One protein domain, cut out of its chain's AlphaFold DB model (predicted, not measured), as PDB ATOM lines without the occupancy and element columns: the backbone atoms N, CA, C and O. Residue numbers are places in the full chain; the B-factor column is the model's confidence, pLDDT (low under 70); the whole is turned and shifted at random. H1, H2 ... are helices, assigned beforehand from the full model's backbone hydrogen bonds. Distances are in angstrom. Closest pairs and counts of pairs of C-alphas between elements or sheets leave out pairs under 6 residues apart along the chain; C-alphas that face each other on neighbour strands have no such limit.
ATOM      1  N   GLY A  30     -11.887  17.146  44.625       95.88
ATOM      2  CA  GLY A  30     -11.322  17.384  45.943       95.88
ATOM      3  C   GLY A  30     -10.783  16.123  46.597       95.88
ATOM      4  O   GLY A  30      -9.675  16.151  47.126       95.88
ATOM      5  N   GLU A  31     -11.506  15.007  46.520       95.44
ATOM      6  CA  GLU A  31     -11.036  13.738  47.082       95.44
ATOM      7  C   GLU A  31      -9.822  13.205  46.317       95.44
ATOM      8  O   GLU A  31      -8.851  12.776  46.940       95.44
ATOM      9  N   ARG A  32      -9.822  13.309  44.980       96.38
ATOM     10  CA  ARG A  32      -8.655  12.952  44.156       96.38
ATOM     11  C   ARG A  32      -7.428  13.780  44.551       96.38
ATOM     12  O   ARG A  32      -6.370  13.214  44.814       96.38
ATOM     13  N   LEU A  33      -7.593  15.099  44.677       96.62
ATOM     14  CA  LEU A  33      -6.522  16.011  45.084       96.62
ATOM     15  C   LEU A  33      -6.027  15.728  46.509       96.62
ATOM     16  O   LEU A  33      -4.832  15.779  46.786       96.62
ATOM     17  N   ARG A  34      -6.942  15.426  47.431       96.25
ATOM     18  CA  ARG A  34      -6.613  15.113  48.823       96.25
ATOM     19  C   ARG A  34      -5.767  13.848  48.917       96.25
ATOM     20  O   ARG A  34      -4.746  13.865  49.593       96.25
ATOM     21  N   VAL A  35      -6.169  12.782  48.221       95.56
ATOM     22  CA  VAL A  35      -5.426  11.511  48.171       95.56
ATOM     23  C   VAL A  35      -4.030  11.702  47.576       95.56
ATOM     24  O   VAL A  35      -3.084  11.071  48.036       95.56
ATOM     25  N   GLU A  36      -3.888  12.581  46.585       95.06
ATOM     26  CA  GLU A  36      -2.595  12.893  45.973       95.06
ATOM     27  C   GLU A  36      -1.666  13.685  46.909       95.06
ATOM     28  O   GLU A  36      -0.455  13.453  46.934       95.06
ATOM     29  N   LEU A  37      -2.216  14.626  47.685       94.06
ATOM     30  CA  LEU A  37      -1.422  15.563  48.482       94.06
ATOM     31  C   LEU A  37      -1.170  15.129  49.927       94.06
ATOM     32  O   LEU A  37      -0.145  15.534  50.484       94.06
ATOM     33  N   GLU A  38      -2.084  14.386  50.554       93.75
ATOM     34  CA  GLU A  38      -1.956  13.984  51.958       93.75
ATOM     35  C   GLU A  38      -0.854  12.939  52.160       93.75
ATOM     36  O   GLU A  38      -0.777  11.920  51.470       93.75
ATOM     37  N   ARG A  39      -0.024  13.160  53.181       92.88
ATOM     38  CA  ARG A  39       0.971  12.200  53.673       92.88
ATOM     39  C   ARG A  39       0.740  11.895  55.148       92.88
ATOM     40  O   ARG A  39       0.160  12.694  55.878       92.88
ATOM     41  N   LYS A  40       1.210  10.732  55.608       88.44
ATOM     42  CA  LYS A  40       0.995  10.273  56.996       88.44
ATOM     43  C   LYS A  40       1.691  11.164  58.025       88.44
ATOM     44  O   LYS A  40       1.247  11.249  59.163       88.44
ATOM     45  N   GLU A  41       2.781  11.792  57.615       88.69
ATOM     46  CA  GLU A  41       3.612  12.692  58.404       88.69
ATOM     47  C   GLU A  41       3.132  14.155  58.392       88.69
ATOM     48  O   GLU A  41       3.741  14.997  59.052       88.69
ATOM     49  N   ASP A  42       2.056  14.480  57.664       89.81
ATOM     50  CA  ASP A  42       1.574  15.855  57.571       89.81
ATOM     51  C   ASP A  42       1.022  16.338  58.920       89.81
ATOM     52  O   ASP A  42       0.105  15.760  59.509       89.81
ATOM     53  N   GLY A  43       1.562  17.457  59.406       91.56
ATOM     54  CA  GLY A  43       1.057  18.111  60.607       91.56
ATOM     55  C   GLY A  43      -0.385  18.619  60.437       91.56
ATOM     56  O   GLY A  43      -0.888  18.766  59.316       91.56
ATOM     57  N   PRO A  44      -1.072  18.964  61.542       91.38
ATOM     58  CA  PRO A  44      -2.472  19.392  61.504       91.38
ATOM     59  C   PRO A  44      -2.704  20.651  60.651       91.38
ATOM     60  O   PRO A  44      -3.740  20.757  59.996       91.38
ATOM     61  N   GLY A  45      -1.740  21.581  60.611       92.50
ATOM     62  CA  GLY A  45      -1.816  22.786  59.774       92.50
ATOM     63  C   GLY A  45      -1.788  22.475  58.274       92.50
ATOM     64  O   GLY A  45      -2.656  22.931  57.532       92.50
ATOM     65  N   LEU A  46      -0.853  21.622  57.846       95.12
ATOM     66  CA  LEU A  46      -0.732  21.198  56.451       95.12
ATOM     67  C   LEU A  46      -1.951  20.374  56.012       95.12
ATOM     68  O   LEU A  46      -2.517  20.613  54.947       95.12
ATOM     69  N   THR A  47      -2.437  19.490  56.886       95.56
ATOM     70  CA  THR A  47      -3.677  18.731  56.660       95.56
ATOM     71  C   THR A  47      -4.884  19.659  56.470       95.56
ATOM     72  O   THR A  47      -5.721  19.435  55.593       95.56
ATOM     73  N   ALA A  48      -4.999  20.728  57.265       96.19
ATOM     74  CA  ALA A  48      -6.083  21.699  57.124       96.19
ATOM     75  C   ALA A  48      -6.018  22.461  55.788       96.19
ATOM     76  O   ALA A  48      -7.060  22.668  55.158       96.19
ATOM     77  N   LEU A  49      -4.815  22.825  55.332       96.88
ATOM     78  CA  LEU A  49      -4.604  23.451  54.024       96.88
ATOM     79  C   LEU A  49      -4.987  22.520  52.873       96.88
ATOM     80  O   LEU A  49      -5.711  22.943  51.974       96.88
ATOM     81  N   ILE A  50      -4.578  21.249  52.926       97.50
ATOM     82  CA  ILE A  50      -4.928  20.255  51.901       97.50
ATOM     83  C   ILE A  50      -6.447  20.063  51.833       97.50
ATOM     84  O   ILE A  50      -7.028  20.089  50.750       97.50
ATOM     85  N   ARG A  51      -7.132  19.977  52.981       97.12
ATOM     86  CA  ARG A  51      -8.604  19.900  53.019       97.12
ATOM     87  C   ARG A  51      -9.279  21.144  52.450       97.12
ATOM     88  O   ARG A  51     -10.336  21.035  51.833       97.12
ATOM     89  N   GLN A  52      -8.706  22.328  52.663       97.81
ATOM     90  CA  GLN A  52      -9.227  23.550  52.053       97.81
ATOM     91  C   GLN A  52      -9.014  23.544  50.535       97.81
ATOM     92  O   GLN A  52      -9.942  23.888  49.807       97.81
ATOM     93  N   ALA A  53      -7.847  23.106  50.054       98.12
ATOM     94  CA  ALA A  53      -7.576  22.950  48.626       98.12
ATOM     95  C   ALA A  53      -8.543  21.949  47.973       98.12
ATOM     96  O   ALA A  53      -9.101  22.243  46.919       98.12
ATOM     97  N   ALA A  54      -8.827  20.829  48.646       97.81
ATOM     98  CA  ALA A  54      -9.807  19.839  48.206       97.81
ATOM     99  C   ALA A  54     -11.211  20.446  48.034       97.81
ATOM    100  O   ALA A  54     -11.814  20.309  46.975       97.81
ATOM    101  N   ARG A  55     -11.696  21.218  49.018       97.44
ATOM    102  CA  ARG A  55     -12.994  21.914  48.906       97.44
ATOM    103  C   ARG A  55     -13.050  22.885  47.727       97.44
ATOM    104  O   ARG A  55     -14.081  22.996  47.069       97.44
ATOM    105  N   VAL A  56     -11.958  23.605  47.471       98.06
ATOM    106  CA  VAL A  56     -11.874  24.524  46.327       98.06
ATOM    107  C   VAL A  56     -11.888  23.747  45.008       98.06
ATOM    108  O   VAL A  56     -12.564  24.165  44.071       98.06
ATOM    109  N   ALA A  57     -11.211  22.599  44.940       97.56
ATOM    110  CA  ALA A  57     -11.238  21.725  43.771       97.56
ATOM    111  C   ALA A  57     -12.642  21.154  43.497       97.56
ATOM    112  O   ALA A  57     -13.099  21.220  42.358       97.56
ATOM    113  N   ASP A  58     -13.370  20.697  44.523       96.00
ATOM    114  CA  ASP A  58     -14.774  20.266  44.376       96.00
ATOM    115  C   ASP A  58     -15.672  21.409  43.875       96.00
ATOM    116  O   ASP A  58     -16.551  21.221  43.024       96.00
ATOM    117  N   ARG A  59     -15.442  22.633  44.371       94.94
ATOM    118  CA  ARG A  59     -16.190  23.805  43.908       94.94
ATOM    119  C   ARG A  59     -15.888  24.125  42.446       94.94
ATOM    120  O   ARG A  59     -16.817  24.439  41.708       94.94
ATOM    121  N   LEU A  60     -14.629  24.025  42.022       96.12
ATOM    122  CA  LEU A  60     -14.237  24.200  40.623       96.12
ATOM    123  C   LEU A  60     -14.857  23.134  39.716       96.12
ATOM    124  O   LEU A  60     -15.366  23.486  38.659       96.12
ATOM    125  N   GLU A  61     -14.896  21.867  40.136       94.50
ATOM    126  CA  GLU A  61     -15.570  20.793  39.389       94.50
ATOM    127  C   GLU A  61     -17.073  21.082  39.232       94.50
ATOM    128  O   GLU A  61     -17.630  20.955  38.142       94.50
ATOM    129  N   THR A  62     -17.714  21.590  40.290       91.94
ATOM    130  CA  THR A  62     -19.118  22.029  40.242       91.94
ATOM    131  C   THR A  62     -19.322  23.202  39.278       91.94
ATOM    132  O   THR A  62     -20.243  23.179  38.464       91.94
ATOM    133  N   LEU A  63     -18.476  24.235  39.352       92.50
ATOM    134  CA  LEU A  63     -18.557  25.415  38.481       92.50
ATOM    135  C   LEU A  63     -18.304  25.053  37.015       92.50
ATOM    136  O   LEU A  63     -19.027  25.534  36.147       92.50
ATOM    137  N   ALA A  64     -17.355  24.156  36.747       91.56
ATOM    138  CA  ALA A  64     -17.110  23.621  35.414       91.56
ATOM    139  C   ALA A  64     -18.335  22.858  34.883       91.56
ATOM    140  O   ALA A  64     -18.732  23.055  33.734       91.56
ATOM    141  N   GLY A  65     -18.988  22.045  35.721       90.94
ATOM    142  CA  GLY A  65     -20.243  21.373  35.374       90.94
ATOM    143  C   GLY A  65     -21.372  22.356  35.049       90.94
ATOM    144  O   GLY A  65     -22.054  22.211  34.036       90.94
ATOM    145  N   ILE A  66     -21.526  23.417  35.849       90.44
ATOM    146  CA  ILE A  66     -22.506  24.481  35.588       90.44
ATOM    147  C   ILE A  66     -22.205  25.182  34.257       90.44
ATOM    148  O   ILE A  66     -23.088  25.272  33.403       90.44
ATOM    149  N   ASN A  67     -20.962  25.630  34.061       88.62
ATOM    150  CA  ASN A  67     -20.535  26.409  32.895       88.62
ATOM    151  C   ASN A  67     -20.553  25.601  31.587       88.62
ATOM    152  O   ASN A  67     -20.735  26.178  30.518       88.62
ATOM    153  N   SER A  68     -20.401  24.275  31.661       88.69
ATOM    154  CA  SER A  68     -20.491  23.364  30.509       88.69
ATOM    155  C   SER A  68     -21.909  22.860  30.219       88.69
ATOM    156  O   SER A  68     -22.123  22.208  29.199       88.69
ATOM    157  N   GLY A  69     -22.889  23.179  31.072       82.38
ATOM    158  CA  GLY A  69     -24.283  22.781  30.867       82.38
ATOM    159  C   GLY A  69     -24.604  21.346  31.296       82.38
ATOM    160  O   GLY A  69     -25.558  20.761  30.788       82.38
ATOM    161  N   VAL A  70     -23.831  20.759  32.215       81.69
ATOM    162  CA  VAL A  70     -24.145  19.444  32.789       81.69
ATOM    163  C   VAL A  70     -25.410  19.558  33.645       81.69
ATOM    164  O   VAL A  70     -25.422  20.243  34.668       81.69
ATOM    165  N   GLU A  71     -26.474  18.855  33.243       68.62
ATOM    166  CA  GLU A  71     -27.814  18.948  33.849       68.62
ATOM    167  C   GLU A  71     -27.809  18.674  35.363       68.62
ATOM    168  O   GLU A  71     -28.492  19.356  36.125       68.62
ATOM    169  N   SER A  72     -27.005  17.712  35.825       76.19
ATOM    170  CA  SER A  72     -26.904  17.368  37.249       76.19
ATOM    171  C   SER A  72     -26.162  18.408  38.092       76.19
ATOM    172  O   SER A  72     -26.311  18.407  39.312       76.19
ATOM    173  N   SER A  73     -25.374  19.287  37.469       73.44
ATOM    174  CA  SER A  73     -24.655  20.372  38.147       73.44
ATOM    175  C   SER A  73     -25.505  21.635  38.289       73.44
ATOM    176  O   SER A  73     -25.133  22.549  39.023       73.44
ATOM    177  N   TRP A  74     -26.637  21.702  37.587       77.88
ATOM    178  CA  TRP A  74     -27.575  22.816  37.649       77.88
ATOM    179  C   TRP A  74     -28.524  22.699  38.855       77.88
ATOM    180  O   TRP A  74     -28.477  21.760  39.650       77.88
ATOM    181  N   VAL A  75     -29.391  23.697  39.028       79.62
ATOM    182  CA  VAL A  75     -30.316  23.775  40.165       79.62
ATOM    183  C   VAL A  75     -31.555  22.911  39.917       79.62
ATOM    184  O   VAL A  75     -32.266  23.093  38.932       79.62
ATOM    185  N   ARG A  76     -31.878  22.024  40.865       81.00
ATOM    186  CA  ARG A  76     -33.161  21.310  40.907       81.00
ATOM    187  C   ARG A  76     -34.132  22.016  41.850       81.00
ATOM    188  O   ARG A  76     -33.864  22.130  43.042       81.00
ATOM    189  N   LEU A  77     -35.283  22.433  41.326       79.38
ATOM    190  CA  LEU A  77     -36.348  23.091  42.090       79.38
ATOM    191  C   LEU A  77     -37.522  22.127  42.287       79.38
ATOM    192  O   LEU A  77     -38.101  21.644  41.314       79.38
ATOM    193  N   ASP A  78     -37.889  21.852  43.539       83.12
ATOM    194  CA  ASP A  78     -39.133  21.148  43.865       83.12
ATOM    195  C   ASP A  78     -40.224  22.160  44.228       83.12
ATOM    196  O   ASP A  78     -40.205  22.779  45.291       83.12
ATOM    197  N   LEU A  79     -41.183  22.331  43.321       82.31
ATOM    198  CA  LEU A  79     -42.260  23.312  43.451       82.31
ATOM    199  C   LEU A  79     -43.538  22.730  44.057       82.31
ATOM    200  O   LEU A  79     -44.507  23.462  44.236       82.31
ATOM    201  N   ARG A  80     -43.583  21.432  44.382       80.19
ATOM    202  CA  ARG A  80     -44.829  20.755  44.789       80.19
ATOM    203  C   ARG A  80     -45.478  21.399  46.012       80.19
ATOM    204  O   ARG A  80     -46.690  21.584  46.021       80.19
ATOM    205  N   GLY A  81     -44.678  21.762  47.014       76.19
ATOM    206  CA  GLY A  81     -45.168  22.443  48.216       76.19
ATOM    207  C   GLY A  81     -45.662  23.864  47.940       76.19
ATOM    208  O   GLY A  81     -46.690  24.269  48.469       76.19
ATOM    209  N   ILE A  82     -44.969  24.593  47.061       75.44
ATOM    210  CA  ILE A  82     -45.323  25.968  46.680       75.44
ATOM    211  C   ILE A  82     -46.638  25.975  45.894       75.44
ATOM    212  O   ILE A  82     -47.536  26.754  46.193       75.44
ATOM    213  N   VAL A  83     -46.780  25.065  44.931       75.19
ATOM    214  CA  VAL A  83     -47.999  24.920  44.126       75.19
ATOM    215  C   VAL A  83     -49.183  24.485  44.993       75.19
ATOM    216  O   VAL A  83     -50.266  25.038  44.846       75.19
ATOM    217  N   ALA A  84     -48.985  23.554  45.933       73.75
ATOM    218  CA  ALA A  84     -50.042  23.114  46.846       73.75
ATOM    219  C   ALA A  84     -50.507  24.218  47.811       73.75
ATOM    220  O   ALA A  84     -51.683  24.268  48.150       73.75
ATOM    221  N   ALA A  85     -49.604  25.099  48.251       70.19
ATOM    222  CA  ALA A  85     -49.948  26.236  49.106       70.19
ATOM    223  C   ALA A  85     -50.649  27.371  48.343       70.19
ATOM    224  O   ALA A  85     -51.396  28.142  48.941       70.19
ATOM    225  N   ALA A  86     -50.393  27.489  47.039       72.56
ATOM    226  CA  ALA A  86     -51.003  28.505  46.191       72.56
ATOM    227  C   ALA A  86     -52.401  28.102  45.672       72.56
ATOM    228  O   ALA A  86     -53.149  28.965  45.217       72.56
ATOM    229  N   ASP A  87     -52.759  26.816  45.740       70.44
ATOM    230  CA  ASP A  87     -54.068  26.289  45.344       70.44
ATOM    231  C   ASP A  87     -55.152  26.661  46.376       70.44
ATOM    232  O   ASP A  87     -55.238  26.079  47.458       70.44
ATOM    233  N   ASP A  88     -56.010  27.634  46.045       70.12
ATOM    234  CA  ASP A  88     -57.167  28.041  46.862       70.12
ATOM    235  C   ASP A  88     -58.342  27.052  46.707       70.12
ATOM    236  O   ASP A  88     -59.450  27.416  46.305       70.12
ATOM    237  N   ASN A  89     -58.089  25.760  46.960       71.06
ATOM    238  CA  ASN A  89     -59.059  24.668  46.804       71.06
ATOM    239  C   ASN A  89     -59.800  24.700  45.447       71.06
ATOM    240  O   ASN A  89     -61.013  24.476  45.380       71.06
ATOM    241  N   GLY A  90     -59.090  25.014  44.361       66.94
ATOM    242  CA  GLY A  90     -59.661  25.085  43.017       66.94
ATOM    243  C   GLY A  90     -60.563  26.292  42.729       66.94
ATOM    244  O   GLY A  90     -61.216  26.302  41.686       66.94
ATOM    245  N   LYS A  91     -60.618  27.315  43.600       68.06
ATOM    246  CA  LYS A  91     -61.376  28.553  43.326       68.06
ATOM    247  C   LYS A  91     -60.759  29.397  42.218       68.06
ATOM    248  O   LYS A  91     -61.502  30.007  41.458       68.06
ATOM    249  N   ASN A  92     -59.430  29.419  42.122       64.88
ATOM    250  CA  ASN A  92     -58.684  30.108  41.074       64.88
ATOM    251  C   ASN A  92     -57.446  29.289  40.676       64.88
ATOM    252  O   ASN A  92     -56.803  28.710  41.554       64.88
ATOM    253  N   PRO A  93     -57.068  29.253  39.384       66.81
ATOM    254  CA  PRO A  93     -55.817  28.636  38.969       66.81
ATOM    255  C   PRO A  93     -54.630  29.411  39.553       66.81
ATOM    256  O   PRO A  93     -54.406  30.579  39.231       66.81
ATOM    257  N   ALA A  94     -53.860  28.749  40.413       70.94
ATOM    258  CA  ALA A  94     -52.649  29.307  40.990       70.94
ATOM    259  C   ALA A  94     -51.538  29.360  39.936       70.94
ATOM    260  O   ALA A  94     -51.033  28.327  39.494       70.94
ATOM    261  N   THR A  95     -51.150  30.566  39.523       76.25
ATOM    262  CA  THR A  95     -49.970  30.759  38.673       76.25
ATOM    263  C   THR A  95     -48.772  31.034  39.567       76.25
ATOM    264  O   THR A  95     -48.718  32.061  40.239       76.25
ATOM    265  N   VAL A  96     -47.811  30.111  39.579       77.62
ATOM    266  CA  VAL A  96     -46.547  30.258  40.307       77.62
ATOM    267  C   VAL A  96     -45.455  30.571  39.292       77.62
ATOM    268  O   VAL A  96     -45.170  29.756  38.416       77.62
ATOM    269  N   ILE A  97     -44.850  31.753  39.406       80.12
ATOM    270  CA  ILE A  97     -43.688  32.148  38.606       80.12
ATOM    271  C   ILE A  97     -42.445  31.875  39.444       80.12
ATOM    272  O   ILE A  97     -42.334  32.367  40.567       80.12
ATOM    273  N   VAL A  98     -41.527  31.075  38.907       80.88
ATOM    274  CA  VAL A  98     -40.254  30.756  39.558       80.88
ATOM    275  C   VAL A  98     -39.128  31.222  38.655       80.88
ATOM    276  O   VAL A  98     -39.003  30.761  37.524       80.88
ATOM    277  N   GLU A  99     -38.311  32.127  39.180       80.06
ATOM    278  CA  GLU A  99     -37.096  32.599  38.533       80.06
ATOM    279  C   GLU A  99     -35.889  32.027  39.280       80.06
ATOM    280  O   GLU A  99     -35.751  32.203  40.491       80.06
ATOM    281  N   ALA A 100     -35.024  31.323  38.555       80.44
ATOM    282  CA  ALA A 100     -33.746  30.850  39.062       80.44
ATOM    283  C   ALA A 100     -32.635  31.510  38.258       80.44
ATOM    284  O   ALA A 100     -32.527  31.307  37.049       80.44
ATOM    285  N   LYS A 101     -31.822  32.308  38.946       80.12
ATOM    286  CA  LYS A 101     -30.738  33.065  38.339       80.12
ATOM    287  C   LYS A 101     -29.403  32.504  38.802       80.12
ATOM    288  O   LYS A 101     -29.126  32.450  39.998       80.12
ATOM    289  N   ILE A 102     -28.598  32.070  37.841       83.00
ATOM    290  CA  ILE A 102     -27.230  31.614  38.064       83.00
ATOM    291  C   ILE A 102     -26.327  32.659  37.416       83.00
ATOM    292  O   ILE A 102     -26.178  32.689  36.198       83.00
ATOM    293  N   ASP A 103     -25.768  33.545  38.235       85.06
ATOM    294  CA  ASP A 103     -24.929  34.647  37.773       85.06
ATOM    295  C   ASP A 103     -23.464  34.431  38.134       85.06
ATOM    296  O   ASP A 103     -23.131  33.774  39.117       85.06
ATOM    297  N   SER A 104     -22.585  35.098  37.384       89.38
ATOM    298  CA  SER A 104     -21.174  35.302  37.743       89.38
ATOM    299  C   SER A 104     -20.355  34.024  37.976       89.38
ATOM    300  O   SER A 104     -19.257  34.100  38.520       89.38
ATOM    301  N   THR A 105     -20.821  32.864  37.513       90.69
ATOM    302  CA  THR A 105     -20.147  31.568  37.707       90.69
ATOM    303  C   THR A 105     -18.745  31.540  37.110       90.69
ATOM    304  O   THR A 105     -17.831  30.995  37.716       90.69
ATOM    305  N   ILE A 106     -18.538  32.193  35.964       91.06
ATOM    306  CA  ILE A 106     -17.216  32.347  35.335       91.06
ATOM    307  C   ILE A 106     -16.287  33.219  36.195       91.06
ATOM    308  O   ILE A 106     -15.087  32.962  36.290       91.06
ATOM    309  N   ALA A 107     -16.820  34.276  36.815       94.81
ATOM    310  CA  ALA A 107     -16.030  35.143  37.686       94.81
ATOM    311  C   ALA A 107     -15.641  34.407  38.976       94.81
ATOM    312  O   ALA A 107     -14.485  34.477  39.390       94.81
ATOM    313  N   GLU A 108     -16.579  33.658  39.560       94.81
ATOM    314  CA  GLU A 108     -16.315  32.796  40.709       94.81
ATOM    315  C   GLU A 108     -15.271  31.723  40.371       94.81
ATOM    316  O   GLU A 108     -14.315  31.551  41.123       94.81
ATOM    317  N   GLU A 109     -15.384  31.056  39.218       95.44
ATOM    318  CA  GLU A 109     -14.426  30.034  38.780       95.44
ATOM    319  C   GLU A 109     -12.998  30.591  38.757       95.44
ATOM    320  O   GLU A 109     -12.095  30.017  39.362       95.44
ATOM    321  N   ARG A 110     -12.801  31.782  38.176       96.38
ATOM    322  CA  ARG A 110     -11.493  32.461  38.155       96.38
ATOM    323  C   ARG A 110     -10.958  32.770  39.555       96.38
ATOM    324  O   ARG A 110      -9.756  32.624  39.803       96.38
ATOM    325  N   GLN A 111     -11.826  33.201  40.471       97.12
ATOM    326  CA  GLN A 111     -11.450  33.464  41.862       97.12
ATOM    327  C   GLN A 111     -11.020  32.174  42.564       97.12
ATOM    328  O   GLN A 111      -9.960  32.142  43.191       97.12
ATOM    329  N   GLN A 112     -11.784  31.092  42.396       97.31
ATOM    330  CA  GLN A 112     -11.469  29.789  42.978       97.31
ATOM    331  C   GLN A 112     -10.186  29.192  42.387       97.31
ATOM    332  O   GLN A 112      -9.357  28.682  43.134       97.31
ATOM    333  N   THR A 113      -9.940  29.331  41.079       97.62
ATOM    334  CA  THR A 113      -8.665  28.926  40.457       97.62
ATOM    335  C   THR A 113      -7.485  29.673  41.075       97.62
ATOM    336  O   THR A 113      -6.441  29.084  41.360       97.62
ATOM    337  N   THR A 114      -7.648  30.976  41.304       98.12
ATOM    338  CA  THR A 114      -6.611  31.806  41.921       98.12
ATOM    339  C   THR A 114      -6.356  31.373  43.362       98.12
ATOM    340  O   THR A 114      -5.202  31.215  43.757       98.12
ATOM    341  N   LEU A 115      -7.409  31.127  44.144       98.06
ATOM    342  CA  LEU A 115      -7.289  30.618  45.508       98.06
ATOM    343  C   LEU A 115      -6.607  29.245  45.541       98.06
ATOM    344  O   LEU A 115      -5.688  29.045  46.333       98.06
ATOM    345  N   LEU A 116      -6.996  28.324  44.655       98.06
ATOM    346  CA  LEU A 116      -6.396  26.993  44.574       98.06
ATOM    347  C   LEU A 116      -4.894  27.075  44.295       98.06
ATOM    348  O   LEU A 116      -4.111  26.425  44.980       98.06
ATOM    349  N   ARG A 117      -4.475  27.922  43.346       98.12
ATOM    350  CA  ARG A 117      -3.052  28.133  43.047       98.12
ATOM    351  C   ARG A 117      -2.270  28.589  44.281       98.12
ATOM    352  O   ARG A 117      -1.188  28.066  44.530       98.12
ATOM    353  N   HIS A 118      -2.816  29.530  45.053       98.06
ATOM    354  CA  HIS A 118      -2.174  30.000  46.284       98.06
ATOM    355  C   HIS A 118      -2.099  28.906  47.352       98.06
ATOM    356  O   HIS A 118      -1.053  28.741  47.972       98.06
ATOM    357  N   LEU A 119      -3.172  28.130  47.538       97.75
ATOM    358  CA  LEU A 119      -3.187  27.019  48.491       97.75
ATOM    359  C   LEU A 119      -2.143  25.955  48.130       97.75
ATOM    360  O   LEU A 119      -1.403  25.518  49.003       97.75
ATOM    361  N   LEU A 120      -2.035  25.582  46.852       97.50
ATOM    362  CA  LEU A 120      -1.032  24.620  46.385       97.50
ATOM    363  C   LEU A 120       0.399  25.141  46.575       97.50
ATOM    364  O   LEU A 120       1.267  24.399  47.034       97.50
ATOM    365  N   ALA A 121       0.643  26.420  46.276       96.69
ATOM    366  CA  ALA A 121       1.944  27.043  46.504       96.69
ATOM    367  C   ALA A 121       2.325  27.044  47.995       96.69
ATOM    368  O   ALA A 121       3.453  26.692  48.339       96.69
ATOM    369  N   GLU A 122       1.386  27.377  48.883       96.25
ATOM    370  CA  GLU A 122       1.617  27.368  50.330       96.25
ATOM    371  C   GLU A 122       1.843  25.947  50.868       96.25
ATOM    372  O   GLU A 122       2.755  25.732  51.663       96.25
ATOM    373  N   ILE A 123       1.088  24.952  50.384       95.31
ATOM    374  CA  ILE A 123       1.303  23.533  50.713       95.31
ATOM    375  C   ILE A 123       2.727  23.107  50.330       95.31
ATOM    376  O   ILE A 123       3.434  22.515  51.146       95.31
ATOM    377  N   HIS A 124       3.182  23.434  49.115       94.12
ATOM    378  CA  HIS A 124       4.545  23.125  48.676       94.12
ATOM    379  C   HIS A 124       5.604  23.855  49.507       94.12
ATOM    380  O   HIS A 124       6.602  23.246  49.893       94.12
ATOM    381  N   LYS A 125       5.372  25.129  49.837       93.25
ATOM    382  CA  LYS A 125       6.273  25.934  50.668       93.25
ATOM    383  C   LYS A 125       6.416  25.362  52.078       93.25
ATOM    384  O   LYS A 125       7.537  25.193  52.547       93.25
ATOM    385  N   GLN A 126       5.312  25.024  52.742       91.69
ATOM    386  CA  GLN A 126       5.355  24.418  54.077       91.69
ATOM    387  C   GLN A 126       6.038  23.056  54.052       91.69
ATOM    388  O   GLN A 126       6.779  22.715  54.973       91.69
ATOM    389  N   ARG A 127       5.841  22.292  52.976       89.12
ATOM    390  CA  ARG A 127       6.488  20.995  52.791       89.12
ATOM    391  C   ARG A 127       8.003  21.134  52.589       89.12
ATOM    392  O   ARG A 127       8.752  20.378  53.199       89.12
ATOM    393  N   ALA A 128       8.449  22.125  51.818       86.62
ATOM    394  CA  ALA A 128       9.866  22.446  51.648       86.62
ATOM    395  C   ALA A 128      10.503  22.974  52.946       86.62
ATOM    396  O   ALA A 128      11.588  22.542  53.305       86.62
ATOM    397  N   GLY A 129       9.809  23.843  53.689       77.50
ATOM    398  CA  GLY A 129      10.292  24.376  54.968       77.50
ATOM    399  C   GLY A 129      10.268  23.378  56.133       77.50
ATOM    400  O   GLY A 129      10.982  23.569  57.112       77.50
ATOM    401  N   SER A 130       9.472  22.305  56.037       59.28
ATOM    402  CA  SER A 130       9.451  21.209  57.021       59.28
ATOM    403  C   SER A 130      10.610  20.220  56.829       59.28
ATOM    404  O   SER A 130      10.969  19.509  57.768       59.28
ATOM    405  N   MET A 131      11.229  20.181  55.641       55.88
ATOM    406  CA  MET A 131      12.553  19.582  55.461       55.88
ATOM    407  C   MET A 131      13.573  20.577  56.026       55.88
ATOM    408  O   MET A 131      14.001  21.500  55.344       55.88
TER     409      MET A 131
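AT A GLANCE: This is residues 30 to 131 of the 147 residues of an uncharacterized protein of Mycobacteroides immunogenum (UniProt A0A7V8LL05). Two long helices, H4 and H2, lie side by side and run opposite ways, with the short helix H1 packed on H2 and apart from H4. From one end of this pair a long arm reaches out and folds back, made of the two long links with the short helix H3 between them; residues 88 to 93 at its tip stick out. The printed part has 102 residues, with four named helices in the order H1, H2, H3, H4 and no named strand, and the class is all helix. The whole is extended, with a radius of gyration of the C-alphas of 21.4 A and spans of 75 by 25 by 18 A, and the arm makes much of the length.

IN THESE COORDINATES: H4, the longest helix, holds residues 105 to 130 and measures 36.8 A from C-alpha 105 at (-20.147, 31.568, 37.707) to C-alpha 130 at (9.451, 21.209, 57.021). H2 holds residues 44 to 68 and measures 36.1 A. H1 holds residues 30 to 37, 10.4 A, and begins with C-alpha 30 at (-11.322, 17.384, 45.943). H3 holds residues 80 to 86, 10.0 A.

HOW THE PARTS SIT: H4 and H2 touch at a shallow tilt of 24 degrees, opposite ways; their closest C-alphas, those of Leu 116 and Ala 53, are 5.8 A apart. H1 and H2 form a helical hairpin, opposite ways at a steep tilt of 42 degrees. H2 touches H1 with residues 50 to 58 alone, and their closest C-alphas, those of Gly 30 and Ala 54, are 3.7 A apart. H1 and H4 are apart, and H3 touches no helix. In H1, H2, H3 and H4 every O i to N i+4 pair is within hydrogen-bond range.

THE WHOLE: The two C-alphas farthest apart, those of Lys 91 and Met 131, are 75.5 A apart. The printed part has no cut. The links from H2 to H3, 11 residues, and from H3 to H4, 18 residues, are long. The mean pLDDT of the printed part is 87.3; residue 71, residues 90 to 93 and residues 130 to 131 are under 70.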